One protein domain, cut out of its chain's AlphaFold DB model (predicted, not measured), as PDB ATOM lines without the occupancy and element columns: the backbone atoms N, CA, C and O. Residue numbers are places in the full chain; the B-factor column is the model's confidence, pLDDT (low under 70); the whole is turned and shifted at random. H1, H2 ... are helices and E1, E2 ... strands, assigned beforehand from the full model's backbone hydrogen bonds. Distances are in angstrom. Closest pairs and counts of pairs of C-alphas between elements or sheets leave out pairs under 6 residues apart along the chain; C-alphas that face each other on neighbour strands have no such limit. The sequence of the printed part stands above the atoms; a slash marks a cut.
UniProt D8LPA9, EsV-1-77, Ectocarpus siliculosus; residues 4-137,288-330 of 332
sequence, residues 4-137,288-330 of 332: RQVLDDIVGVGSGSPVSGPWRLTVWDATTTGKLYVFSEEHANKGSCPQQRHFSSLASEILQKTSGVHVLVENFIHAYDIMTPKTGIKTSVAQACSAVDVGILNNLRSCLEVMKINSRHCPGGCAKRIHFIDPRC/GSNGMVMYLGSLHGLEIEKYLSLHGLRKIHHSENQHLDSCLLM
ATOM      1  N   ARG A   4     154.995 140.835 210.037       79.69
ATOM      2  CA  ARG A   4     155.967 141.791 209.501       79.69
ATOM      3  C   ARG A   4     155.324 142.826 208.579       79.69
ATOM      4  O   ARG A   4     155.613 144.007 208.715       79.69
ATOM      5  N   GLN A   5     154.472 142.385 207.657       80.81
ATOM      6  CA  GLN A   5     153.801 143.282 206.718       80.81
ATOM      7  C   GLN A   5     152.757 144.142 207.436       80.81
ATOM      8  O   GLN A   5     152.748 145.352 207.262       80.81
ATOM      9  N   VAL A   6     151.980 143.536 208.344       83.88
ATOM     10  CA  VAL A   6     151.043 144.265 209.215       83.88
ATOM     11  C   VAL A   6     151.773 145.342 210.023       83.88
ATOM     12  O   VAL A   6     151.281 146.458 210.146       83.88
ATOM     13  N   LEU A   7     152.951 145.028 210.568       81.88
ATOM     14  CA  LEU A   7     153.743 145.961 211.362       81.88
ATOM     15  C   LEU A   7     154.342 147.100 210.523       81.88
ATOM     16  O   LEU A   7     154.270 148.251 210.946       81.88
ATOM     17  N   ASP A   8     154.896 146.801 209.346       80.88
ATOM     18  CA  ASP A   8     155.388 147.820 208.408       80.88
ATOM     19  C   ASP A   8     154.263 148.786 207.990       80.88
ATOM     20  O   ASP A   8     154.465 150.003 208.026       80.88
ATOM     21  N   ASP A   9     153.071 148.257 207.688       78.19
ATOM     22  CA  ASP A   9     151.885 149.042 207.320       78.19
ATOM     23  C   ASP A   9     151.395 149.910 208.490       78.19
ATOM     24  O   ASP A   9     151.062 151.084 208.318       78.19
ATOM     25  N   ILE A  10     151.378 149.345 209.703       76.94
ATOM     26  CA  ILE A  10     150.974 150.044 210.924       76.94
ATOM     27  C   ILE A  10     151.950 151.176 211.264       76.94
ATOM     28  O   ILE A  10     151.492 152.260 211.618       76.94
ATOM     29  N   VAL A  11     153.263 150.955 211.171       75.81
ATOM     30  CA  VAL A  11     154.277 151.974 211.498       75.81
ATOM     31  C   VAL A  11     154.461 152.992 210.366       75.81
ATOM     32  O   VAL A  11     154.883 154.116 210.621       75.81
ATOM     33  N   GLY A  12     154.124 152.634 209.125       71.19
ATOM     34  CA  GLY A  12     154.195 153.532 207.973       71.19
ATOM     35  C   GLY A  12     155.590 153.658 207.350       71.19
ATOM     36  O   GLY A  12     155.902 154.655 206.695       71.19
ATOM     37  N   VAL A  13     156.458 152.653 207.530       67.19
ATOM     38  CA  VAL A  13     157.809 152.663 206.944       67.19
ATOM     39  C   VAL A  13     157.709 152.480 205.428       67.19
ATOM     40  O   VAL A  13     157.503 151.374 204.940       67.19
ATOM     41  N   GLY A  14     157.872 153.574 204.678       57.62
ATOM     42  CA  GLY A  14     157.819 153.591 203.209       57.62
ATOM     43  C   GLY A  14     156.487 154.046 202.602       57.62
ATOM     44  O   GLY A  14     156.405 154.161 201.382       57.62
ATOM     45  N   SER A  15     155.468 154.353 203.415       56.69
ATOM     46  CA  SER A  15     154.140 154.799 202.950       56.69
ATOM     47  C   SER A  15     153.914 156.316 203.030       56.69
ATOM     48  O   SER A  15     152.857 156.802 202.635       56.69
ATOM     49  N   GLY A  16     154.885 157.079 203.546       50.53
ATOM     50  CA  GLY A  16     154.802 158.542 203.653       50.53
ATOM     51  C   GLY A  16     153.833 159.062 204.723       50.53
ATOM     52  O   GLY A  16     153.598 160.264 204.773       50.53
ATOM     53  N   SER A  17     153.279 158.187 205.574       53.56
ATOM     54  CA  SER A  17     152.411 158.553 206.706       53.56
ATOM     55  C   SER A  17     153.194 158.460 208.025       53.56
ATOM     56  O   SER A  17     153.296 157.365 208.582       53.56
ATOM     57  N   PRO A  18     153.804 159.554 208.514       54.94
ATOM     58  CA  PRO A  18     154.611 159.526 209.732       54.94
ATOM     59  C   PRO A  18     153.748 159.283 210.982       54.94
ATOM     60  O   PRO A  18     152.609 159.739 211.072       54.94
ATOM     61  N   VAL A  19     154.297 158.580 211.977       57.91
ATOM     62  CA  VAL A  19     153.712 158.497 213.332       57.91
ATOM     63  C   VAL A  19     153.812 159.887 213.994       57.91
ATOM     64  O   VAL A  19     154.676 160.674 213.654       57.91
ATOM     65  N   SER A  20     152.930 160.293 214.905       50.16
ATOM     66  CA  SER A  20     153.043 161.639 215.518       50.16
ATOM     67  C   SER A  20     153.869 161.624 216.815       50.16
ATOM     68  O   SER A  20     153.790 160.662 217.573       50.16
ATOM     69  N   GLY A  21     154.652 162.688 217.073       53.94
ATOM     70  CA  GLY A  21     155.379 162.932 218.335       53.94
ATOM     71  C   GLY A  21     156.834 163.434 218.167       53.94
ATOM     72  O   GLY A  21     157.292 163.634 217.037       53.94
ATOM     73  N   PRO A  22     157.580 163.589 219.272       50.88
ATOM     74  CA  PRO A  22     158.958 164.076 219.278       50.88
ATOM     75  C   PRO A  22     159.991 162.955 219.161       50.88
ATOM     76  O   PRO A  22     160.841 162.774 220.032       50.88
ATOM     77  N   TRP A  23     159.873 162.153 218.108       66.56
ATOM     78  CA  TRP A  23     160.564 160.874 218.025       66.56
ATOM     79  C   TRP A  23     161.581 160.827 216.888       66.56
ATOM     80  O   TRP A  23     161.374 161.315 215.774       66.56
ATOM     81  N   ARG A  24     162.679 160.145 217.193       75.38
ATOM     82  CA  ARG A  24     163.554 159.489 216.232       75.38
ATOM     83  C   ARG A  24     163.117 158.031 216.125       75.38
ATOM     84  O   ARG A  24     163.050 157.341 217.147       75.38
ATOM     85  N   LEU A  25     162.837 157.567 214.906       80.19
ATOM     86  CA  LEU A  25     162.612 156.156 214.588       80.19
ATOM     87  C   LEU A  25     163.842 155.570 213.915       80.19
ATOM     88  O   LEU A  25     164.322 156.061 212.889       80.19
ATOM     89  N   THR A  26     164.311 154.450 214.444       85.50
ATOM     90  CA  THR A  26     165.246 153.580 213.736       85.50
ATOM     91  C   THR A  26     164.668 152.183 213.587       85.50
ATOM     92  O   THR A  26     164.004 151.665 214.483       85.50
ATOM     93  N   VAL A  27     164.897 151.571 212.425       88.88
ATOM     94  CA  VAL A  27     164.476 150.193 212.148       88.88
ATOM     95  C   VAL A  27     165.703 149.345 211.895       88.88
ATOM     96  O   VAL A  27     166.566 149.705 211.086       88.88
ATOM     97  N   TRP A  28     165.757 148.210 212.575       91.62
ATOM     98  CA  TRP A  28     166.879 147.288 212.559       91.62
ATOM     99  C   TRP A  28     166.432 145.916 212.079       91.62
ATOM    100  O   TRP A  28     165.374 145.422 212.464       91.62
ATOM    101  N   ASP A  29     167.246 145.313 211.227       89.81
ATOM    102  CA  ASP A  29     167.013 143.997 210.643       89.81
ATOM    103  C   ASP A  29     167.645 142.927 211.545       89.81
ATOM    104  O   ASP A  29     168.870 142.882 211.689       89.81
ATOM    105  N   ALA A  30     166.813 142.095 212.178       81.00
ATOM    106  CA  ALA A  30     167.235 140.917 212.925       81.00
ATOM    107  C   ALA A  30     166.874 139.656 212.132       81.00
ATOM    108  O   ALA A  30     165.707 139.329 211.915       81.00
ATOM    109  N   THR A  31     167.899 138.911 211.732       70.31
ATOM    110  CA  THR A  31     167.782 137.726 210.869       70.31
ATOM    111  C   THR A  31     166.832 136.656 211.407       70.31
ATOM    112  O   THR A  31     166.199 135.961 210.619       70.31
ATOM    113  N   THR A  32     166.701 136.533 212.728       69.50
ATOM    114  CA  THR A  32     165.930 135.466 213.383       69.50
ATOM    115  C   THR A  32     164.491 135.842 213.726       69.50
ATOM    116  O   THR A  32     163.634 134.969 213.775       69.50
ATOM    117  N   THR A  33     164.210 137.122 213.970       72.06
ATOM    118  CA  THR A  33     162.953 137.578 214.604       72.06
ATOM    119  C   THR A  33     162.275 138.721 213.870       72.06
ATOM    120  O   THR A  33     161.288 139.267 214.356       72.06
ATOM    121  N   GLY A  34     162.773 139.079 212.687       82.69
ATOM    122  CA  GLY A  34     162.208 140.139 211.865       82.69
ATOM    123  C   GLY A  34     162.800 141.505 212.198       82.69
ATOM    124  O   GLY A  34     164.007 141.659 212.342       82.69
ATOM    125  N   LYS A  35     161.958 142.535 212.250       89.19
ATOM    126  CA  LYS A  35     162.404 143.922 212.422       89.19
ATOM    127  C   LYS A  35     162.251 144.381 213.873       89.19
ATOM    128  O   LYS A  35     161.278 144.030 214.543       89.19
ATOM    129  N   LEU A  36     163.198 145.197 214.328       90.12
ATOM    130  CA  LEU A  36     163.115 145.945 215.581       90.12
ATOM    131  C   LEU A  36     162.884 147.417 215.245       90.12
ATOM    132  O   LEU A  36     163.690 148.013 214.531       90.12
ATOM    133  N   TYR A  37     161.815 147.998 215.776       88.50
ATOM    134  CA  TYR A  37     161.476 149.411 215.620       88.50
ATOM    135  C   TYR A  37     161.768 150.110 216.938       88.50
ATOM    136  O   TYR A  37     161.241 149.711 217.975       88.50
ATOM    137  N   VAL A  38     162.613 151.132 216.902       86.62
ATOM    138  CA  VAL A  38     163.028 151.890 218.082       86.62
ATOM    139  C   VAL A  38     162.501 153.302 217.948       86.62
ATOM    140  O   VAL A  38     162.969 154.048 217.094       86.62
ATOM    141  N   PHE A  39     161.528 153.647 218.781       81.19
ATOM    142  CA  PHE A  39     161.035 155.002 218.965       81.19
ATOM    143  C   PHE A  39     161.759 155.600 220.166       81.19
ATOM    144  O   PHE A  39     161.701 155.041 221.261       81.19
ATOM    145  N   SER A  40     162.457 156.708 219.950       76.06
ATOM    146  CA  SER A  40     163.211 157.410 220.991       76.06
ATOM    147  C   SER A  40     162.772 158.864 221.068       76.06
ATOM    148  O   SER A  40     162.729 159.530 220.035       76.06
ATOM    149  N   GLU A  41     162.428 159.336 222.266       69.38
ATOM    150  CA  GLU A  41     162.047 160.730 222.521       69.38
ATOM    151  C   GLU A  41     163.137 161.488 223.279       69.38
ATOM    152  O   GLU A  41     163.620 161.026 224.310       69.38
ATOM    153  N   GLU A  42     163.460 162.697 222.817       56.47
ATOM    154  CA  GLU A  42     164.264 163.658 223.575       56.47
ATOM    155  C   GLU A  42     163.314 164.566 224.388       56.47
ATOM    156  O   GLU A  42     162.510 165.314 223.827       56.47
ATOM    157  N   HIS A  43     163.359 164.469 225.723       49.56
ATOM    158  CA  HIS A  43     162.376 165.025 226.688       49.56
ATOM    159  C   HIS A  43     162.281 166.565 226.791       49.56
ATOM    160  O   HIS A  43     161.770 167.098 227.774       49.56
ATOM    161  N   ALA A  44     162.724 167.315 225.785       42.12
ATOM    162  CA  ALA A  44     162.491 168.763 225.703       42.12
ATOM    163  C   ALA A  44     161.239 169.130 224.886       42.12
ATOM    164  O   ALA A  44     160.841 170.295 224.841       42.12
ATOM    165  N   ASN A  45     160.594 168.149 224.256       41.25
ATOM    166  CA  ASN A  45     159.574 168.420 223.259       41.25
ATOM    167  C   ASN A  45     158.159 168.364 223.838       41.25
ATOM    168  O   ASN A  45     157.609 167.300 224.120       41.25
ATOM    169  N   LYS A  46     157.547 169.541 223.983       42.31
ATOM    170  CA  LYS A  46     156.119 169.685 224.278       42.31
ATOM    171  C   LYS A  46     155.363 169.768 222.950       42.31
ATOM    172  O   LYS A  46     155.566 170.711 222.203       42.31
ATOM    173  N   GLY A  47     154.496 168.802 222.655       42.53
ATOM    174  CA  GLY A  47     153.544 168.914 221.544       42.53
ATOM    175  C   GLY A  47     153.323 167.619 220.769       42.53
ATOM    176  O   GLY A  47     154.263 166.944 220.352       42.53
ATOM    177  N   SER A  48     152.055 167.280 220.539       42.91
ATOM    178  CA  SER A  48     151.654 166.310 219.522       42.91
ATOM    179  C   SER A  48     151.653 166.995 218.157       42.91
ATOM    180  O   SER A  48     150.947 167.983 217.968       42.91
ATOM    181  N   CYS A  49     152.416 166.476 217.200       46.97
ATOM    182  CA  CYS A  49     152.423 167.028 215.848       46.97
ATOM    183  C   CYS A  49     151.094 166.752 215.114       46.97
ATOM    184  O   CYS A  49     150.443 165.734 215.383       46.97
ATOM    185  N   PRO A  50     150.683 167.604 214.156       45.41
ATOM    186  CA  PRO A  50     149.412 167.450 213.462       45.41
ATOM    187  C   PRO A  50     149.510 166.327 212.418       45.41
ATOM    188  O   PRO A  50     149.898 166.564 211.283       45.41
ATOM    189  N   GLN A  51     149.199 165.095 212.841       49.25
ATOM    190  CA  GLN A  51     148.640 163.959 212.080       49.25
ATOM    191  C   GLN A  51     148.374 162.787 213.064       49.25
ATOM    192  O   GLN A  51     149.079 161.791 213.138       49.25
ATOM    193  N   GLN A  52     147.366 163.011 213.913       55.44
ATOM    194  CA  GLN A  52     146.419 162.128 214.632       55.44
ATOM    195  C   GLN A  52     146.729 160.660 215.049       55.44
ATOM    196  O   GLN A  52     145.776 159.942 215.360       55.44
ATOM    197  N   ARG A  53     147.973 160.165 215.160       61.97
ATOM    198  CA  ARG A  53     148.217 158.806 215.716       61.97
ATOM    199  C   ARG A  53     149.199 158.796 216.886       61.97
ATOM    200  O   ARG A  53     150.413 158.839 216.693       61.97
ATOM    201  N   HIS A  54     148.649 158.726 218.101       68.50
ATOM    202  CA  HIS A  54     149.392 158.621 219.362       68.50
ATOM    203  C   HIS A  54     150.058 157.241 219.499       68.50
ATOM    204  O   HIS A  54     149.462 156.229 219.113       68.50
ATOM    205  N   PHE A  55     151.255 157.174 220.096       73.88
ATOM    206  CA  PHE A  55     151.987 155.909 220.242       73.88
ATOM    207  C   PHE A  55     151.203 154.864 221.060       73.88
ATOM    208  O   PHE A  55     151.231 153.684 220.732       73.88
ATOM    209  N   SER A  56     150.414 155.278 222.056       75.50
ATOM    210  CA  SER A  56     149.491 154.381 222.782       75.50
ATOM    211  C   SER A  56     148.506 153.662 221.861       75.50
ATOM    212  O   SER A  56     148.338 152.446 221.953       75.50
ATOM    213  N   SER A  57     147.887 154.395 220.935       77.19
ATOM    214  CA  SER A  57     146.958 153.826 219.955       77.19
ATOM    215  C   SER A  57     147.683 152.895 218.983       77.19
ATOM    216  O   SER A  57     147.169 151.825 218.662       77.19
ATOM    217  N   LEU A  58     148.898 153.268 218.567       80.69
ATOM    218  CA  LEU A  58     149.764 152.436 217.732       80.69
ATOM    219  C   LEU A  58     150.109 151.112 218.429       80.69
ATOM    220  O   LEU A  58     149.926 150.046 217.848       80.69
ATOM    221  N   ALA A  59     150.559 151.165 219.683       83.44
ATOM    222  CA  ALA A  59     150.939 149.995 220.466       83.44
ATOM    223  C   ALA A  59     149.755 149.040 220.678       83.44
ATOM    224  O   ALA A  59     149.899 147.829 220.492       83.44
ATOM    225  N   SER A  60     148.571 149.578 220.991       83.75
ATOM    226  CA  SER A  60     147.342 148.784 221.071       83.75
ATOM    227  C   SER A  60     147.021 148.097 219.746       83.75
ATOM    228  O   SER A  60     146.713 146.906 219.718       83.75
ATOM    229  N   GLU A  61     147.101 148.830 218.638       86.31
ATOM    230  CA  GLU A  61     146.808 148.282 217.319       86.31
ATOM    231  C   GLU A  61     147.803 147.192 216.908       86.31
ATOM    232  O   GLU A  61     147.380 146.143 216.423       86.31
ATOM    233  N   ILE A  62     149.101 147.391 217.165       87.69
ATOM    234  CA  ILE A  62     150.138 146.369 216.962       87.69
ATOM    235  C   ILE A  62     149.759 145.103 217.727       87.69
ATOM    236  O   ILE A  62     149.702 144.021 217.146       87.69
ATOM    237  N   LEU A  63     149.458 145.218 219.022       88.50
ATOM    238  CA  LEU A  63     149.145 144.065 219.866       88.50
ATOM    239  C   LEU A  63     147.861 143.343 219.433       88.50
ATOM    240  O   LEU A  63     147.798 142.122 219.549       88.50
ATOM    241  N   GLN A  64     146.864 144.061 218.914       86.62
ATOM    242  CA  GLN A  64     145.602 143.478 218.445       86.62
ATOM    243  C   GLN A  64     145.706 142.839 217.055       86.62
ATOM    244  O   GLN A  64     145.057 141.825 216.807       86.62
ATOM    245  N   LYS A  65     146.494 143.424 216.145       88.94
ATOM    246  CA  LYS A  65     146.582 142.985 214.742       88.94
ATOM    247  C   LYS A  65     147.726 142.014 214.463       88.94
ATOM    248  O   LYS A  65     147.758 141.430 213.384       88.94
ATOM    249  N   THR A  66     148.647 141.834 215.408       88.25
ATOM    250  CA  THR A  66     149.786 140.918 215.267       88.25
ATOM    251  C   THR A  66     149.755 139.821 216.320       88.25
ATOM    252  O   THR A  66     149.326 140.036 217.456       88.25
ATOM    253  N   SER A  67     150.252 138.642 215.956       87.06
ATOM    254  CA  SER A  67     150.299 137.480 216.851       87.06
ATOM    255  C   SER A  67     151.613 137.364 217.629       87.06
ATOM    256  O   SER A  67     151.609 136.918 218.777       87.06
ATOM    257  N   GLY A  68     152.714 137.826 217.032       87.56
ATOM    258  CA  GLY A  68     154.077 137.617 217.507       87.56
ATOM    259  C   GLY A  68     154.914 138.884 217.668       87.56
ATOM    260  O   GLY A  68     156.120 138.777 217.853       87.56
ATOM    261  N   VAL A  69     154.333 140.088 217.580       90.56
ATOM    262  CA  VAL A  69     155.097 141.331 217.803       90.56
ATOM    263  C   VAL A  69     155.065 141.719 219.274       90.56
ATOM    264  O   VAL A  69     153.996 141.788 219.886       90.56
ATOM    265  N   HIS A  70     156.244 141.970 219.836       91.56
ATOM    266  CA  HIS A  70     156.427 142.389 221.222       91.56
ATOM    267  C   HIS A  70     156.518 143.912 221.318       91.56
ATOM    268  O   HIS A  70     157.152 144.551 220.482       91.56
ATOM    269  N   VAL A  71     155.907 144.490 222.350       89.31
ATOM    270  CA  VAL A  71     155.991 145.918 222.668       89.31
ATOM    271  C   VAL A  71     156.791 146.076 223.955       89.31
ATOM    272  O   VAL A  71     156.397 145.552 224.999       89.31
ATOM    273  N   LEU A  72     157.916 146.780 223.871       87.62
ATOM    274  CA  LEU A  72     158.776 147.125 224.993       87.62
ATOM    275  C   LEU A  72     158.624 148.616 225.287       87.62
ATOM    276  O   LEU A  72     158.721 149.446 224.384       87.62
ATOM    277  N   VAL A  73     158.390 148.953 226.546       81.12
ATOM    278  CA  VAL A  73     158.240 150.337 226.996       81.12
ATOM    279  C   VAL A  73     159.194 150.576 228.147       81.12
ATOM    280  O   VAL A  73     159.133 149.880 229.163       81.12
ATOM    281  N   GLU A  74     160.071 151.557 227.984       75.31
ATOM    282  CA  GLU A  74     160.893 152.075 229.070       75.31
ATOM    283  C   GLU A  74     159.995 152.677 230.157       75.31
ATOM    284  O   GLU A  74     159.140 153.509 229.872       75.31
ATOM    285  N   ASN A  75     160.141 152.237 231.408       65.69
ATOM    286  CA  ASN A  75     159.265 152.652 232.501       65.69
ATOM    287  C   ASN A  75     160.073 153.338 233.612       65.69
ATOM    288  O   ASN A  75     160.803 152.678 234.346       65.69
ATOM    289  N   PHE A  76     159.896 154.662 233.747       55.16
ATOM    290  CA  PHE A  76     160.628 155.500 234.707       55.16
ATOM    291  C   PHE A  76     159.883 155.840 236.015       55.16
ATOM    292  O   PHE A  76     160.346 156.673 236.792       55.16
ATOM    293  N   ILE A  77     158.782 155.173 236.358       46.25
ATOM    294  CA  ILE A  77     157.908 155.651 237.445       46.25
ATOM    295  C   ILE A  77     157.926 154.709 238.648       46.25
ATOM    296  O   ILE A  77     157.655 153.515 238.509       46.25
ATOM    297  N   HIS A  78     158.228 155.263 239.827       36.53
ATOM    298  CA  HIS A  78     158.210 154.547 241.101       36.53
ATOM    299  C   HIS A  78     156.801 154.005 241.380       36.53
ATOM    300  O   HIS A  78     155.809 154.651 241.050       36.53
ATOM    301  N   ALA A  79     156.683 152.853 242.049       35.56
ATOM    302  CA  ALA A  79     155.381 152.248 242.365       35.56
ATOM    303  C   ALA A  79     154.410 153.176 243.141       35.56
ATOM    304  O   ALA A  79     153.210 152.926 243.146       35.56
ATOM    305  N   TYR A  80     154.923 154.244 243.766       34.97
ATOM    306  CA  TYR A  80     154.159 155.244 244.523       34.97
ATOM    307  C   TYR A  80     153.756 156.492 243.720       34.97
ATOM    308  O   TYR A  80     152.754 157.114 244.057       34.97
ATOM    309  N   ASP A  81     154.467 156.826 242.638       34.78
ATOM    310  CA  ASP A  81     154.052 157.871 241.679       34.78
ATOM    311  C   ASP A  81     152.895 157.387 240.789       34.78
ATOM    312  O   ASP A  81     152.273 158.141 240.039       34.78
ATOM    313  N   ILE A  82     152.562 156.103 240.922       39.56
ATOM    314  CA  ILE A  82     151.277 155.548 240.545       39.56
ATOM    315  C   ILE A  82     150.235 156.106 241.527       39.56
ATOM    316  O   ILE A  82     149.736 155.408 242.408       39.56
ATOM    317  N   MET A  83     149.803 157.352 241.326       39.59
ATOM    318  CA  MET A  83     148.373 157.583 241.481       39.59
ATOM    319  C   MET A  83     147.736 156.704 240.426       39.59
ATOM    320  O   MET A  83     147.718 157.084 239.262       39.59
ATOM    321  N   THR A  84     147.315 155.494 240.802       43.81
ATOM    322  CA  THR A  84     146.597 154.596 239.905       43.81
ATOM    323  C   THR A  84     145.469 155.447 239.334       43.81
ATOM    324  O   THR A  84     144.545 155.786 240.086       43.81
ATOM    325  N   PRO A  85     145.498 155.847 238.042       47.25
ATOM    326  CA  PRO A  85     144.262 156.290 237.424       47.25
ATOM    327  C   PRO A  85     143.318 155.119 237.674       47.25
ATOM    328  O   PRO A  85     143.787 153.986 237.625       47.25
ATOM    329  N   LYS A  86     142.059 155.341 238.057       50.56
ATOM    330  CA  LYS A  86     141.117 154.258 238.403       50.56
ATOM    331  C   LYS A  86     140.898 153.313 237.196       50.56
ATOM    332  O   LYS A  86     139.851 153.344 236.560       50.56
ATOM    333  N   THR A  87     141.883 152.492 236.853       57.00
ATOM    334  CA  THR A  87     141.914 151.531 235.764       57.00
ATOM    335  C   THR A  87     141.465 150.225 236.378       57.00
ATOM    336  O   THR A  87     142.215 149.460 236.975       57.00
ATOM    337  N   GLY A  88     140.154 150.024 236.330       57.38
ATOM    338  CA  GLY A  88     139.553 148.760 236.703       57.38
ATOM    339  C   GLY A  88     139.456 147.847 235.490       57.38
ATOM    340  O   GLY A  88     139.548 148.281 234.345       57.38
ATOM    341  N   ILE A  89     139.104 146.588 235.736       63.06
ATOM    342  CA  ILE A  89     138.775 145.589 234.701       63.06
ATOM    343  C   ILE A  89     137.652 146.080 233.746       63.06
ATOM    344  O   ILE A  89     137.450 145.525 232.672       63.06
ATOM    345  N   LYS A  90     136.914 147.138 234.118       69.31
ATOM    346  CA  LYS A  90     135.824 147.741 233.333       69.31
ATOM    347  C   LYS A  90     136.261 148.875 232.391       69.31
ATOM    348  O   LYS A  90     135.445 149.297 231.579       69.31
ATOM    349  N   THR A  91     137.488 149.384 232.498       72.25
ATOM    350  CA  THR A  91     137.983 150.475 231.642       72.25
ATOM    351  C   THR A  91     138.237 149.955 230.228       72.25
ATOM    352  O   THR A  91     138.883 148.923 230.059       72.25
ATOM    353  N   SER A  92     137.726 150.652 229.208       76.75
ATOM    354  CA  SER A  92     137.957 150.270 227.807       76.75
ATOM    355  C   SER A  92     139.333 150.725 227.305       76.75
ATOM    356  O   SER A  92     139.866 151.733 227.767       76.75
ATOM    357  N   VAL A  93     139.887 150.033 226.305       75.06
ATOM    358  CA  VAL A  93     141.158 150.424 225.653       75.06
ATOM    359  C   VAL A  93     141.079 151.826 225.056       75.06
ATOM    360  O   VAL A  93     141.996 152.612 225.241       75.06
ATOM    361  N   ALA A  94     139.967 152.187 224.411       77.44
ATOM    362  CA  ALA A  94     139.796 153.524 223.842       77.44
ATOM    363  C   ALA A  94     139.899 154.629 224.909       77.44
ATOM    364  O   ALA A  94     140.521 155.657 224.663       77.44
ATOM    365  N   GLN A  95     139.345 154.392 226.104       74.00
ATOM    366  CA  GLN A  95     139.457 155.310 227.245       74.00
ATOM    367  C   GLN A  95     140.862 155.324 227.859       74.00
ATOM    368  O   GLN A  95     141.292 156.346 228.376       74.00
ATOM    369  N   ALA A  96     141.573 154.196 227.837       73.12
ATOM    370  CA  ALA A  96     142.916 154.094 228.404       73.12
ATOM    371  C   ALA A  96     144.009 154.653 227.474       73.12
ATOM    372  O   ALA A  96     145.039 155.112 227.955       73.12
ATOM    373  N   CYS A  97     143.787 154.603 226.157       70.75
ATOM    374  CA  CYS A  97     144.728 155.032 225.118       70.75
ATOM    375  C   CYS A  97     144.386 156.410 224.518       70.75
ATOM    376  O   CYS A  97     145.008 156.817 223.536       70.75
ATOM    377  N   SER A  98     143.395 157.128 225.062       68.75
ATOM    378  CA  SER A  98     143.064 158.499 224.654       68.75
ATOM    379  C   SER A  98     144.067 159.487 225.229       68.75
ATOM    380  O   SER A  98     144.414 159.343 226.399       68.75
ATOM    381  N   ALA A  99     144.490 160.498 224.463       60.66
ATOM    382  CA  ALA A  99     145.355 161.575 224.954       60.66
ATOM    383  C   ALA A  99     144.822 162.151 226.283       60.66
ATOM    384  O   ALA A  99     143.636 162.445 226.408       60.66
ATOM    385  N   VAL A 100     145.699 162.266 227.278       58.69
ATOM    386  CA  VAL A 100     145.403 162.807 228.613       58.69
ATOM    387  C   VAL A 100     146.531 163.759 228.993       58.69
ATOM    388  O   VAL A 100     147.674 163.523 228.600       58.69
ATOM    389  N   ASP A 101     146.234 164.774 229.806       57.72
ATOM    390  CA  ASP A 101     147.176 165.817 230.272       57.72
ATOM    391  C   ASP A 101     148.359 165.300 231.125       57.72
ATOM    392  O   ASP A 101     149.115 166.077 231.701       57.72
ATOM    393  N   VAL A 102     148.548 163.982 231.228       53.00
ATOM    394  CA  VAL A 102     149.552 163.327 232.083       53.00
ATOM    395  C   VAL A 102     150.828 162.897 231.339       53.00
ATOM    396  O   VAL A 102     151.693 162.270 231.942       53.00
ATOM    397  N   GLY A 103     150.988 163.249 230.057       62.91
ATOM    398  CA  GLY A 103     152.179 162.958 229.237       62.91
ATOM    399  C   GLY A 103     152.124 161.627 228.462       62.91
ATOM    400  O   GLY A 103     151.382 160.710 228.824       62.91
ATOM    401  N   ILE A 104     152.915 161.515 227.382       67.19
ATOM    402  CA  ILE A 104     152.858 160.402 226.405       67.19
ATOM    403  C   ILE A 104     153.167 159.045 227.062       67.19
ATOM    404  O   ILE A 104     152.420 158.085 226.867       67.19
ATOM    405  N   LEU A 105     154.210 158.965 227.897       70.81
ATOM    406  CA  LEU A 105     154.616 157.715 228.552       70.81
ATOM    407  C   LEU A 105     153.572 157.200 229.564       70.81
ATOM    408  O   LEU A 105     153.270 156.007 229.599       70.81
ATOM    409  N   ASN A 106     152.972 158.095 230.355       68.69
ATOM    410  CA  ASN A 106     151.918 157.746 231.318       68.69
ATOM    411  C   ASN A 106     150.653 157.234 230.632       68.69
ATOM    412  O   ASN A 106     150.020 156.274 231.084       68.69
ATOM    413  N   ASN A 107     150.304 157.865 229.515       73.50
ATOM    414  CA  ASN A 107     149.216 157.438 228.657       73.50
ATOM    415  C   ASN A 107     149.475 156.037 228.083       73.50
ATOM    416  O   ASN A 107     148.653 155.134 228.245       73.50
ATOM    417  N   LEU A 108     150.650 155.839 227.478       76.81
ATOM    418  CA  LEU A 108     151.077 154.561 226.909       76.81
ATOM    419  C   LEU A 108     151.029 153.441 227.946       76.81
ATOM    420  O   LEU A 108     150.499 152.363 227.680       76.81
ATOM    421  N   ARG A 109     151.524 153.708 229.153       75.94
ATOM    422  CA  ARG A 109     151.472 152.755 230.257       75.94
ATOM    423  C   ARG A 109     150.036 152.406 230.646       75.94
ATOM    424  O   ARG A 109     149.722 151.227 230.758       75.94
ATOM    425  N   SER A 110     149.173 153.403 230.836       76.38
ATOM    426  CA  SER A 110     147.768 153.185 231.218       76.38
ATOM    427  C   SER A 110     147.032 152.333 230.182       76.38
ATOM    428  O   SER A 110     146.347 151.372 230.531       76.38
ATOM    429  N   CYS A 111     147.248 152.646 228.905       80.19
ATOM    430  CA  CYS A 111     146.757 151.895 227.758       80.19
ATOM    431  C   CYS A 111     147.194 150.419 227.804       80.19
ATOM    432  O   CYS A 111     146.356 149.512 227.800       80.19
ATOM    433  N   LEU A 112     148.502 150.170 227.911       84.81
ATOM    434  CA  LEU A 112     149.070 148.822 227.905       84.81
ATOM    435  C   LEU A 112     148.721 148.012 229.159       84.81
ATOM    436  O   LEU A 112     148.500 146.806 229.058       84.81
ATOM    437  N   GLU A 113     148.617 148.649 230.326       82.38
ATOM    438  CA  GLU A 113     148.219 147.982 231.568       82.38
ATOM    439  C   GLU A 113     146.772 147.482 231.483       82.38
ATOM    440  O   GLU A 113     146.502 146.326 231.806       82.38
ATOM    441  N   VAL A 114     145.850 148.295 230.946       80.56
ATOM    442  CA  VAL A 114     144.459 147.872 230.698       80.56
ATOM    443  C   VAL A 114     144.407 146.678 229.746       80.56
ATOM    444  O   VAL A 114     143.672 145.724 230.007       80.56
ATOM    445  N   MET A 115     145.211 146.678 228.680       81.25
ATOM    446  CA  MET A 115     145.306 145.524 227.776       81.25
ATOM    447  C   MET A 115     145.863 144.280 228.473       81.25
ATOM    448  O   MET A 115     145.406 143.169 228.206       81.25
ATOM    449  N   LYS A 116     146.833 144.454 229.374       81.44
ATOM    450  CA  LYS A 116     147.478 143.360 230.102       81.44
ATOM    451  C   LYS A 116     146.533 142.686 231.100       81.44
ATOM    452  O   LYS A 116     146.529 141.459 231.177       81.44
ATOM    453  N   ILE A 117     145.730 143.461 231.836       77.06
ATOM    454  CA  ILE A 117     144.826 142.938 232.881       77.06
ATOM    455  C   ILE A 117     143.448 142.521 232.349       77.06
ATOM    456  O   ILE A 117     142.768 141.712 232.981       77.06
ATOM    457  N   ASN A 118     143.011 143.049 231.200       76.88
ATOM    458  CA  ASN A 118     141.702 142.751 230.625       76.88
ATOM    459  C   ASN A 118     141.814 141.820 229.409       76.88
ATOM    460  O   ASN A 118     142.018 142.255 228.275       76.88
ATOM    461  N   SER A 119     141.583 140.524 229.631       73.50
ATOM    462  CA  SER A 119     141.655 139.493 228.586       73.50
ATOM    463  C   SER A 119     140.691 139.715 227.414       73.50
ATOM    464  O   SER A 119     140.980 139.260 226.308       73.50
ATOM    465  N   ARG A 120     139.587 140.458 227.599       77.00
ATOM    466  CA  ARG A 120     138.660 140.811 226.503       77.00
ATOM    467  C   ARG A 120     139.304 141.731 225.473       77.00
ATOM    468  O   ARG A 120     138.935 141.699 224.306       77.00
ATOM    469  N   HIS A 121     140.256 142.548 225.906       74.38
ATOM    470  CA  HIS A 121     140.999 143.472 225.056       74.38
ATOM    471  C   HIS A 121     142.287 142.864 224.495       74.38
ATOM    472  O   HIS A 121     142.995 143.511 223.725       74.38
ATOM    473  N   CYS A 122     142.571 141.619 224.879       70.88
ATOM    474  CA  CYS A 122     143.807 140.915 224.593       70.88
ATOM    475  C   CYS A 122     143.583 139.389 224.436       70.88
ATOM    476  O   CYS A 122     144.224 138.582 225.123       70.88
ATOM    477  N   PRO A 123     142.660 138.948 223.558       65.88
ATOM    478  CA  PRO A 123     142.464 137.524 223.315       65.88
ATOM    479  C   PRO A 123     143.732 136.918 222.684       65.88
ATOM    480  O   PRO A 123     144.382 137.543 221.851       65.88
ATOM    481  N   GLY A 124     144.124 135.708 223.099       68.56
ATOM    482  CA  GLY A 124     145.293 135.012 222.536       68.56
ATOM    483  C   GLY A 124     146.646 135.312 223.199       68.56
ATOM    484  O   GLY A 124     147.685 134.946 222.660       68.56
ATOM    485  N   GLY A 125     146.668 135.940 224.381       74.56
ATOM    486  CA  GLY A 125     147.883 136.026 225.204       74.56
ATOM    487  C   GLY A 125     148.805 137.213 224.907       74.56
ATOM    488  O   GLY A 125     149.981 137.166 225.270       74.56
ATOM    489  N   CYS A 126     148.285 138.298 224.314       81.69
ATOM    490  CA  CYS A 126     149.061 139.518 224.040       81.69
ATOM    491  C   CYS A 126     149.703 140.145 225.299       81.69
ATOM    492  O   CYS A 126     150.728 140.807 225.193       81.69
ATOM    493  N   ALA A 127     149.195 139.854 226.503       81.62
ATOM    494  CA  ALA A 127     149.750 140.302 227.778       81.62
ATOM    495  C   ALA A 127     151.208 139.849 227.978       81.62
ATOM    496  O   ALA A 127     151.997 140.558 228.597       81.62
ATOM    497  N   LYS A 128     151.589 138.693 227.410       85.00
ATOM    498  CA  LYS A 128     152.969 138.174 227.425       85.00
ATOM    499  C   LYS A 128     153.901 138.917 226.459       85.00
ATOM    500  O   LYS A 128     155.116 138.762 226.536       85.00
ATOM    501  N   ARG A 129     153.335 139.700 225.537       89.06
ATOM    502  CA  ARG A 129     154.046 140.506 224.537       89.06
ATOM    503  C   ARG A 129     154.235 141.960 224.982       89.06
ATOM    504  O   ARG A 129     154.895 142.701 224.267       89.06
ATOM    505  N   ILE A 130     153.697 142.349 226.141       87.38
ATOM    506  CA  ILE A 130     153.837 143.687 226.734       87.38
ATOM    507  C   ILE A 130     154.924 143.650 227.814       87.38
ATOM    508  O   ILE A 130     154.749 143.016 228.860       87.38
ATOM    509  N   HIS A 131     156.022 144.365 227.577       84.81
ATOM    510  CA  HIS A 131     157.201 144.384 228.443       84.81
ATOM    511  C   HIS A 131     157.441 145.799 228.961       84.81
ATOM    512  O   HIS A 131     157.838 146.683 228.208       84.81
ATOM    513  N   PHE A 132     157.211 146.011 230.255       78.75
ATOM    514  CA  PHE A 132     157.640 147.231 230.931       78.75
ATOM    515  C   PHE A 132     159.064 147.022 231.432       78.75
ATOM    516  O   PHE A 132     159.308 146.128 232.243       78.75
ATOM    517  N   ILE A 133     159.996 147.820 230.925       73.31
ATOM    518  CA  ILE A 133     161.413 147.721 231.251       73.31
ATOM    519  C   ILE A 133     161.719 148.765 232.323       73.31
ATOM    520  O   ILE A 133     161.834 149.950 232.024       73.31
ATOM    521  N   ASP A 134     161.815 148.317 233.577       67.94
ATOM    522  CA  ASP A 134     162.256 149.136 234.710       67.94
ATOM    523  C   ASP A 134     163.329 148.393 235.519       67.94
ATOM    524  O   ASP A 134     163.012 147.600 236.407       67.94
ATOM    525  N   PRO A 135     164.611 148.610 235.223       53.31
ATOM    526  CA  PRO A 135     165.699 147.985 235.953       53.31
ATOM    527  C   PRO A 135     166.051 148.749 237.245       53.31
ATOM    528  O   PRO A 135     166.959 148.352 237.972       53.31
ATOM    529  N   ARG A 136     165.332 149.832 237.585       55.06
ATOM    530  CA  ARG A 136     165.598 150.646 238.785       55.06
ATOM    531  C   ARG A 136     164.914 150.132 240.044       55.06
ATOM    532  O   ARG A 136     165.306 150.527 241.136       55.06
ATOM    533  N   CYS A 137     163.992 149.174 239.937       44.28
ATOM    534  CA  CYS A 137     163.627 148.340 241.090       44.28
ATOM    535  C   CYS A 137     164.886 147.747 241.767       44.28
ATOM    536  O   CYS A 137     164.907 147.544 242.985       44.28
ATOM    537  N   GLY A 288     157.782 132.203 218.650       71.62
ATOM    538  CA  GLY A 288     156.666 133.065 218.240       71.62
ATOM    539  C   GLY A 288     156.965 134.565 218.147       71.62
ATOM    540  O   GLY A 288     156.041 135.318 217.859       71.62
ATOM    541  N   SER A 289     158.209 135.016 218.352       83.44
ATOM    542  CA  SER A 289     158.574 136.420 218.106       83.44
ATOM    543  C   SER A 289     158.763 136.704 216.608       83.44
ATOM    544  O   SER A 289     159.701 136.207 215.991       83.44
ATOM    545  N   ASN A 290     157.921 137.578 216.052       86.88
ATOM    546  CA  ASN A 290     157.929 138.011 214.645       86.88
ATOM    547  C   ASN A 290     158.339 139.485 214.454       86.88
ATOM    548  O   ASN A 290     158.374 139.987 213.326       86.88
ATOM    549  N   GLY A 291     158.610 140.192 215.553       89.56
ATOM    550  CA  GLY A 291     159.104 141.563 215.550       89.56
ATOM    551  C   GLY A 291     159.052 142.188 216.939       89.56
ATOM    552  O   GLY A 291     158.434 141.654 217.862       89.56
ATOM    553  N   MET A 292     159.686 143.346 217.084       91.12
ATOM    554  CA  MET A 292     159.676 144.113 218.329       91.12
ATOM    555  C   MET A 292     159.484 145.594 218.040       91.12
ATOM    556  O   MET A 292     160.079 146.136 217.110       91.12
ATOM    557  N   VAL A 293     158.696 146.256 218.875       89.31
ATOM    558  CA  VAL A 293     158.534 147.707 218.889       89.31
ATOM    559  C   VAL A 293     158.918 148.214 220.265       89.31
ATOM    560  O   VAL A 293     158.415 147.721 221.269       89.31
ATOM    561  N   MET A 294     159.824 149.181 220.311       87.00
ATOM    562  CA  MET A 294     160.379 149.734 221.539       87.00
ATOM    563  C   MET A 294     160.068 151.218 221.612       87.00
ATOM    564  O   MET A 294     160.290 151.932 220.637       87.00
ATOM    565  N   TYR A 295     159.583 151.672 222.762       82.31
ATOM    566  CA  TYR A 295     159.428 153.085 223.081       82.31
ATOM    567  C   TYR A 295     160.334 153.442 224.251       82.31
ATOM    568  O   TYR A 295     160.196 152.879 225.341       82.31
ATOM    569  N   LEU A 296     161.262 154.355 223.989       78.31
ATOM    570  CA  LEU A 296     162.314 154.787 224.896       78.31
ATOM    571  C   LEU A 296     162.132 156.290 225.132       78.31
ATOM    572  O   LEU A 296     162.318 157.103 224.227       78.31
ATOM    573  N   GLY A 297     161.685 156.643 226.331       65.31
ATOM    574  CA  GLY A 297     161.390 158.009 226.735       65.31
ATOM    575  C   GLY A 297     162.448 158.528 227.701       65.31
ATOM    576  O   GLY A 297     162.157 158.639 228.890       65.31
ATOM    577  N   SER A 298     163.629 158.921 227.215       56.38
ATOM    578  CA  SER A 298     164.709 159.462 228.056       56.38
ATOM    579  C   SER A 298     165.468 160.623 227.401       56.38
ATOM    580  O   SER A 298     165.816 160.575 226.229       56.38
ATOM    581  N   LEU A 299     165.818 161.637 228.208       48.28
ATOM    582  CA  LEU A 299     166.724 162.773 227.927       48.28
ATOM    583  C   LEU A 299     168.150 162.354 227.494       48.28
ATOM    584  O   LEU A 299     169.061 163.187 227.461       48.28
ATOM    585  N   HIS A 300     168.428 161.062 227.346       48.97
ATOM    586  CA  HIS A 300     169.775 160.510 227.342       48.97
ATOM    587  C   HIS A 300     169.934 159.649 226.103       48.97
ATOM    588  O   HIS A 300     169.271 158.627 225.983       48.97
ATOM    589  N   GLY A 301     170.797 160.089 225.184       52.56
ATOM    590  CA  GLY A 301     171.127 159.364 223.963       52.56
ATOM    591  C   GLY A 301     171.387 157.891 224.263       52.56
ATOM    592  O   GLY A 301     172.362 157.545 224.928       52.56
ATOM    593  N   LEU A 302     170.462 157.050 223.810       63.56
ATOM    594  CA  LEU A 302     170.422 155.635 224.147       63.56
ATOM    595  C   LEU A 302     171.569 154.919 223.430       63.56
ATOM    596  O   LEU A 302     171.707 154.991 222.205       63.56
ATOM    597  N   GLU A 303     172.393 154.198 224.187       78.75
ATOM    598  CA  GLU A 303     173.458 153.349 223.650       78.75
ATOM    599  C   GLU A 303     172.877 152.061 223.045       78.75
ATOM    600  O   GLU A 303     173.602 151.336 222.359       78.75
ATOM    601  N   ILE A 304     171.575 151.786 223.224       85.38
ATOM    602  CA  ILE A 304     170.930 150.584 222.686       85.38
ATOM    603  C   ILE A 304     171.196 150.404 221.191       85.38
ATOM    604  O   ILE A 304     171.574 149.320 220.763       85.38
ATOM    605  N   GLU A 305     171.102 151.462 220.387       86.38
ATOM    606  CA  GLU A 305     171.358 151.397 218.947       86.38
ATOM    607  C   GLU A 305     172.797 150.975 218.629       86.38
ATOM    608  O   GLU A 305     173.051 150.184 217.717       86.38
ATOM    609  N   LYS A 306     173.759 151.462 219.416       89.56
ATOM    610  CA  LYS A 306     175.156 151.044 219.307       89.56
ATOM    611  C   LYS A 306     175.315 149.592 219.735       89.56
ATOM    612  O   LYS A 306     176.100 148.875 219.125       89.56
ATOM    613  N   TYR A 307     174.584 149.135 220.748       91.38
ATOM    614  CA  TYR A 307     174.608 147.740 221.184       91.38
ATOM    615  C   TYR A 307     174.022 146.797 220.129       91.38
ATOM    616  O   TYR A 307     174.635 145.769 219.841       91.38
ATOM    617  N   LEU A 308     172.918 147.181 219.481       91.00
ATOM    618  CA  LEU A 308     172.351 146.453 218.341       91.00
ATOM    619  C   LEU A 308     173.359 146.376 217.187       91.00
ATOM    620  O   LEU A 308     173.609 145.295 216.655       91.00
ATOM    621  N   SER A 309     174.012 147.495 216.856       90.88
ATOM    622  CA  SER A 309     175.067 147.521 215.839       90.88
ATOM    623  C   SER A 309     176.276 146.656 216.219       90.88
ATOM    624  O   SER A 309     176.788 145.929 215.374       90.88
ATOM    625  N   LEU A 310     176.715 146.685 217.482       91.31
ATOM    626  CA  LEU A 310     177.821 145.869 217.998       91.31
ATOM    627  C   LEU A 310     177.511 144.369 217.990       91.31
ATOM    628  O   LEU A 310     178.448 143.570 217.940       91.31
ATOM    629  N   HIS A 311     176.232 144.004 218.079       91.19
ATOM    630  CA  HIS A 311     175.762 142.633 217.908       91.19
ATOM    631  C   HIS A 311     175.695 142.209 216.429       91.19
ATOM    632  O   HIS A 311     175.637 141.021 216.133       91.19
ATOM    633  N   GLY A 312     175.741 143.166 215.498       90.19
ATOM    634  CA  GLY A 312     175.705 142.914 214.058       90.19
ATOM    635  C   GLY A 312     174.338 143.133 213.409       90.19
ATOM    636  O   GLY A 312     174.166 142.775 212.245       90.19
ATOM    637  N   LEU A 313     173.366 143.733 214.108       90.88
ATOM    638  CA  LEU A 313     172.113 144.132 213.466       90.88
ATOM    639  C   LEU A 313     172.364 145.301 212.518       90.88
ATOM    640  O   LEU A 313     173.085 146.254 212.831       90.88
ATOM    641  N   ARG A 314     171.700 145.255 211.365       91.25
ATOM    642  CA  ARG A 314     171.796 146.299 210.349       91.25
ATOM    643  C   ARG A 314     170.659 147.297 210.520       91.25
ATOM    644  O   ARG A 314     169.491 146.922 210.437       91.25
ATOM    645  N   LYS A 315     170.996 148.576 210.684       91.12
ATOM    646  CA  LYS A 315     170.025 149.669 210.568       91.12
ATOM    647  C   LYS A 315     169.601 149.801 209.106       91.12
ATOM    648  O   LYS A 315     170.443 150.005 208.237       91.12
ATOM    649  N   ILE A 316     168.308 149.659 208.842       90.56
ATOM    650  CA  ILE A 316     167.728 149.675 207.488       90.56
ATOM    651  C   ILE A 316     166.831 150.881 207.236       90.56
ATOM    652  O   ILE A 316     166.527 151.187 206.087       90.56
ATOM    653  N   HIS A 317     166.403 151.567 208.294       85.56
ATOM    654  CA  HIS A 317     165.647 152.801 208.181       85.56
ATOM    655  C   HIS A 317     165.975 153.725 209.347       85.56
ATOM    656  O   HIS A 317     166.258 153.280 210.464       85.56
ATOM    657  N   HIS A 318     165.922 155.013 209.055       83.94
ATOM    658  CA  HIS A 318     166.118 156.083 210.002       83.94
ATOM    659  C   HIS A 318     165.252 157.263 209.575       83.94
ATOM    660  O   HIS A 318     165.324 157.694 208.424       83.94
ATOM    661  N   SER A 319     164.441 157.756 210.498       75.56
ATOM    662  CA  SER A 319     163.681 158.984 210.336       75.56
ATOM    663  C   SER A 319     163.717 159.776 211.635       75.56
ATOM    664  O   SER A 319     163.655 159.222 212.733       75.56
ATOM    665  N   GLU A 320     163.849 161.086 211.491       71.06
ATOM    666  CA  GLU A 320     163.806 162.054 212.578       71.06
ATOM    667  C   GLU A 320     162.778 163.108 212.211       71.06
ATOM    668  O   GLU A 320     162.690 163.537 211.057       71.06
ATOM    669  N   ASN A 321     161.983 163.517 213.192       63.66
ATOM    670  CA  ASN A 321     161.076 164.628 213.002       63.66
ATOM    671  C   ASN A 321     161.871 165.947 213.050       63.66
ATOM    672  O   ASN A 321     162.336 166.352 214.111       63.66
ATOM    673  N   GLN A 322     162.045 166.605 211.899       50.28
ATOM    674  CA  GLN A 322     162.850 167.830 211.767       50.28
ATOM    675  C   GLN A 322     162.102 169.121 212.164       50.28
ATOM    676  O   GLN A 322     162.705 170.191 212.180       50.28
ATOM    677  N   HIS A 323     160.801 169.056 212.486       47.00
ATOM    678  CA  HIS A 323     159.956 170.241 212.690       47.00
ATOM    679  C   HIS A 323     159.233 170.251 214.042       47.00
ATOM    680  O   HIS A 323     158.015 170.412 214.110       47.00
ATOM    681  N   LEU A 324     159.987 170.127 215.133       46.25
ATOM    682  CA  LEU A 324     159.458 170.224 216.500       46.25
ATOM    683  C   LEU A 324     158.759 171.572 216.776       46.25
ATOM    684  O   LEU A 324     157.719 171.596 217.432       46.25
ATOM    685  N   ASP A 325     159.238 172.666 216.172       42.16
ATOM    686  CA  ASP A 325     158.638 174.007 216.290       42.16
ATOM    687  C   ASP A 325     157.208 174.080 215.733       42.16
ATOM    688  O   ASP A 325     156.347 174.765 216.282       42.16
ATOM    689  N   SER A 326     156.908 173.314 214.680       40.62
ATOM    690  CA  SER A 326     155.551 173.240 214.119       40.62
ATOM    691  C   SER A 326     154.555 172.521 215.040       40.62
ATOM    692  O   SER A 326     153.345 172.680 214.883       40.62
ATOM    693  N   CYS A 327     155.057 171.779 216.033       46.09
ATOM    694  CA  CYS A 327     154.263 171.076 217.041       46.09
ATOM    695  C   CYS A 327     154.067 171.918 218.320       46.09
ATOM    696  O   CYS A 327     153.199 171.602 219.131       46.09
ATOM    697  N   LEU A 328     154.826 173.012 218.470       40.00
ATOM    698  CA  LEU A 328     154.716 173.994 219.558       40.00
ATOM    699  C   LEU A 328     153.751 175.150 219.233       40.00
ATOM    700  O   LEU A 328     153.274 175.826 220.142       40.00
ATOM    701  N   LEU A 329     153.437 175.369 217.952       39.94
ATOM    702  CA  LEU A 329     152.620 176.492 217.468       39.94
ATOM    703  C   LEU A 329     151.101 176.221 217.425       39.94
ATOM    704  O   LEU A 329     150.361 176.997 216.826       39.94
ATOM    705  N   MET A 330     150.612 175.151 218.060       38.53
ATOM    706  CA  MET A 330     149.173 174.844 218.142       38.53
ATOM    707  C   MET A 330     148.617 174.910 219.572       38.53
ATOM    708  O   MET A 330     147.919 174.005 220.012       38.53
TER     709      MET A 330
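What this domain is: This is residues 4 to 137 and 288 to 330 of the 332 residues of the protein "EsV-1-77" of Ectocarpus siliculosus (UniProt D8LPA9). A twisted sheet of six strands runs through the domain, with H1, H2 and H4 side by side over one face, H2 between the other two, and H6 over the opposite face. Short H3 packs on H4, H5 leads into E4, and H7 follows E6 at the far end. The 177 printed residues hold, in order, H1 E1 E2 H2 E3 H3 H4 H5 E4 E5 H6 E6 H7, a mixed class of helices and strands; the mixed sheet runs E4 E3 E5 E2 E1 E6. The whole is compact, with a radius of gyration of the C-alphas of 15.9 A, and spans 43 by 42 by 35 A.

Where its parts are: Find C-alpha 34 at (162.208, 140.139, 211.865); from there E2, residues 34 to 41, runs 23.2 A to C-alpha 41 at (162.047, 160.730, 222.521). The other strands are E1, residues 23 to 30, 21.7 A; E5, 291 to 297, 20.0 A; E6, 314 to 320; E3, 69 to 74; and E4, 130 to 133. H4, residues 104 to 117, spans 20.3 A and H2, 55 to 65, 15.0 A; H1 is 4 to 11, H6 304 to 311, H3 93 to 96, H5 126 to 129 and H7 325 to 328, ending at (154.716, 173.994, 219.558).

How they stand to each other: E1 and E2 form an antiparallel hairpin, N 24 to O 40 2.9 A; E1 and edge strand E6 are antiparallel, N 25 to O 319 2.9 A. E5 is parallel to E2, N 39 to O 294 2.8 A, and to E3, N 72 to O 293 2.8 A; edge strand E4 is parallel to E3, N 133 to O 73 2.8 A. E2, H2, E3 and E5, H6, E6 are split strand-helix-strand units, other strands between their parallel two, with right-handed crossovers; E3, H3 H4 H5, E4 is an unsplit one. H2 touches H4, Ser 56 and Leu 108 closest by C-alphas at 4.4 A, and H1, Leu 7 and Ile 62 at 6.7 A. H6 is over E1, height over the sheet 9.4 A; H5 only grazes the sheet; H3 and H7 are not on it. In H1, H2, H4 and H6 every O i to N i+4 pair is within hydrogen-bond range; H3, H5 and H7 are too short for one.

The domain as a whole: The farthest C-alphas, Lys 90 and Leu 310, are 44.7 A apart. Residues 138 to 287 are not printed; C-alphas 137 and 288 are 28.4 A apart. Links H1 to E1, E2 to H2 and E3 to H3 are long. Mean pLDDT of the printed part is 70.3, with 72 residues under 70, among them 41 to 54, 75 to 90 and 321 to 330.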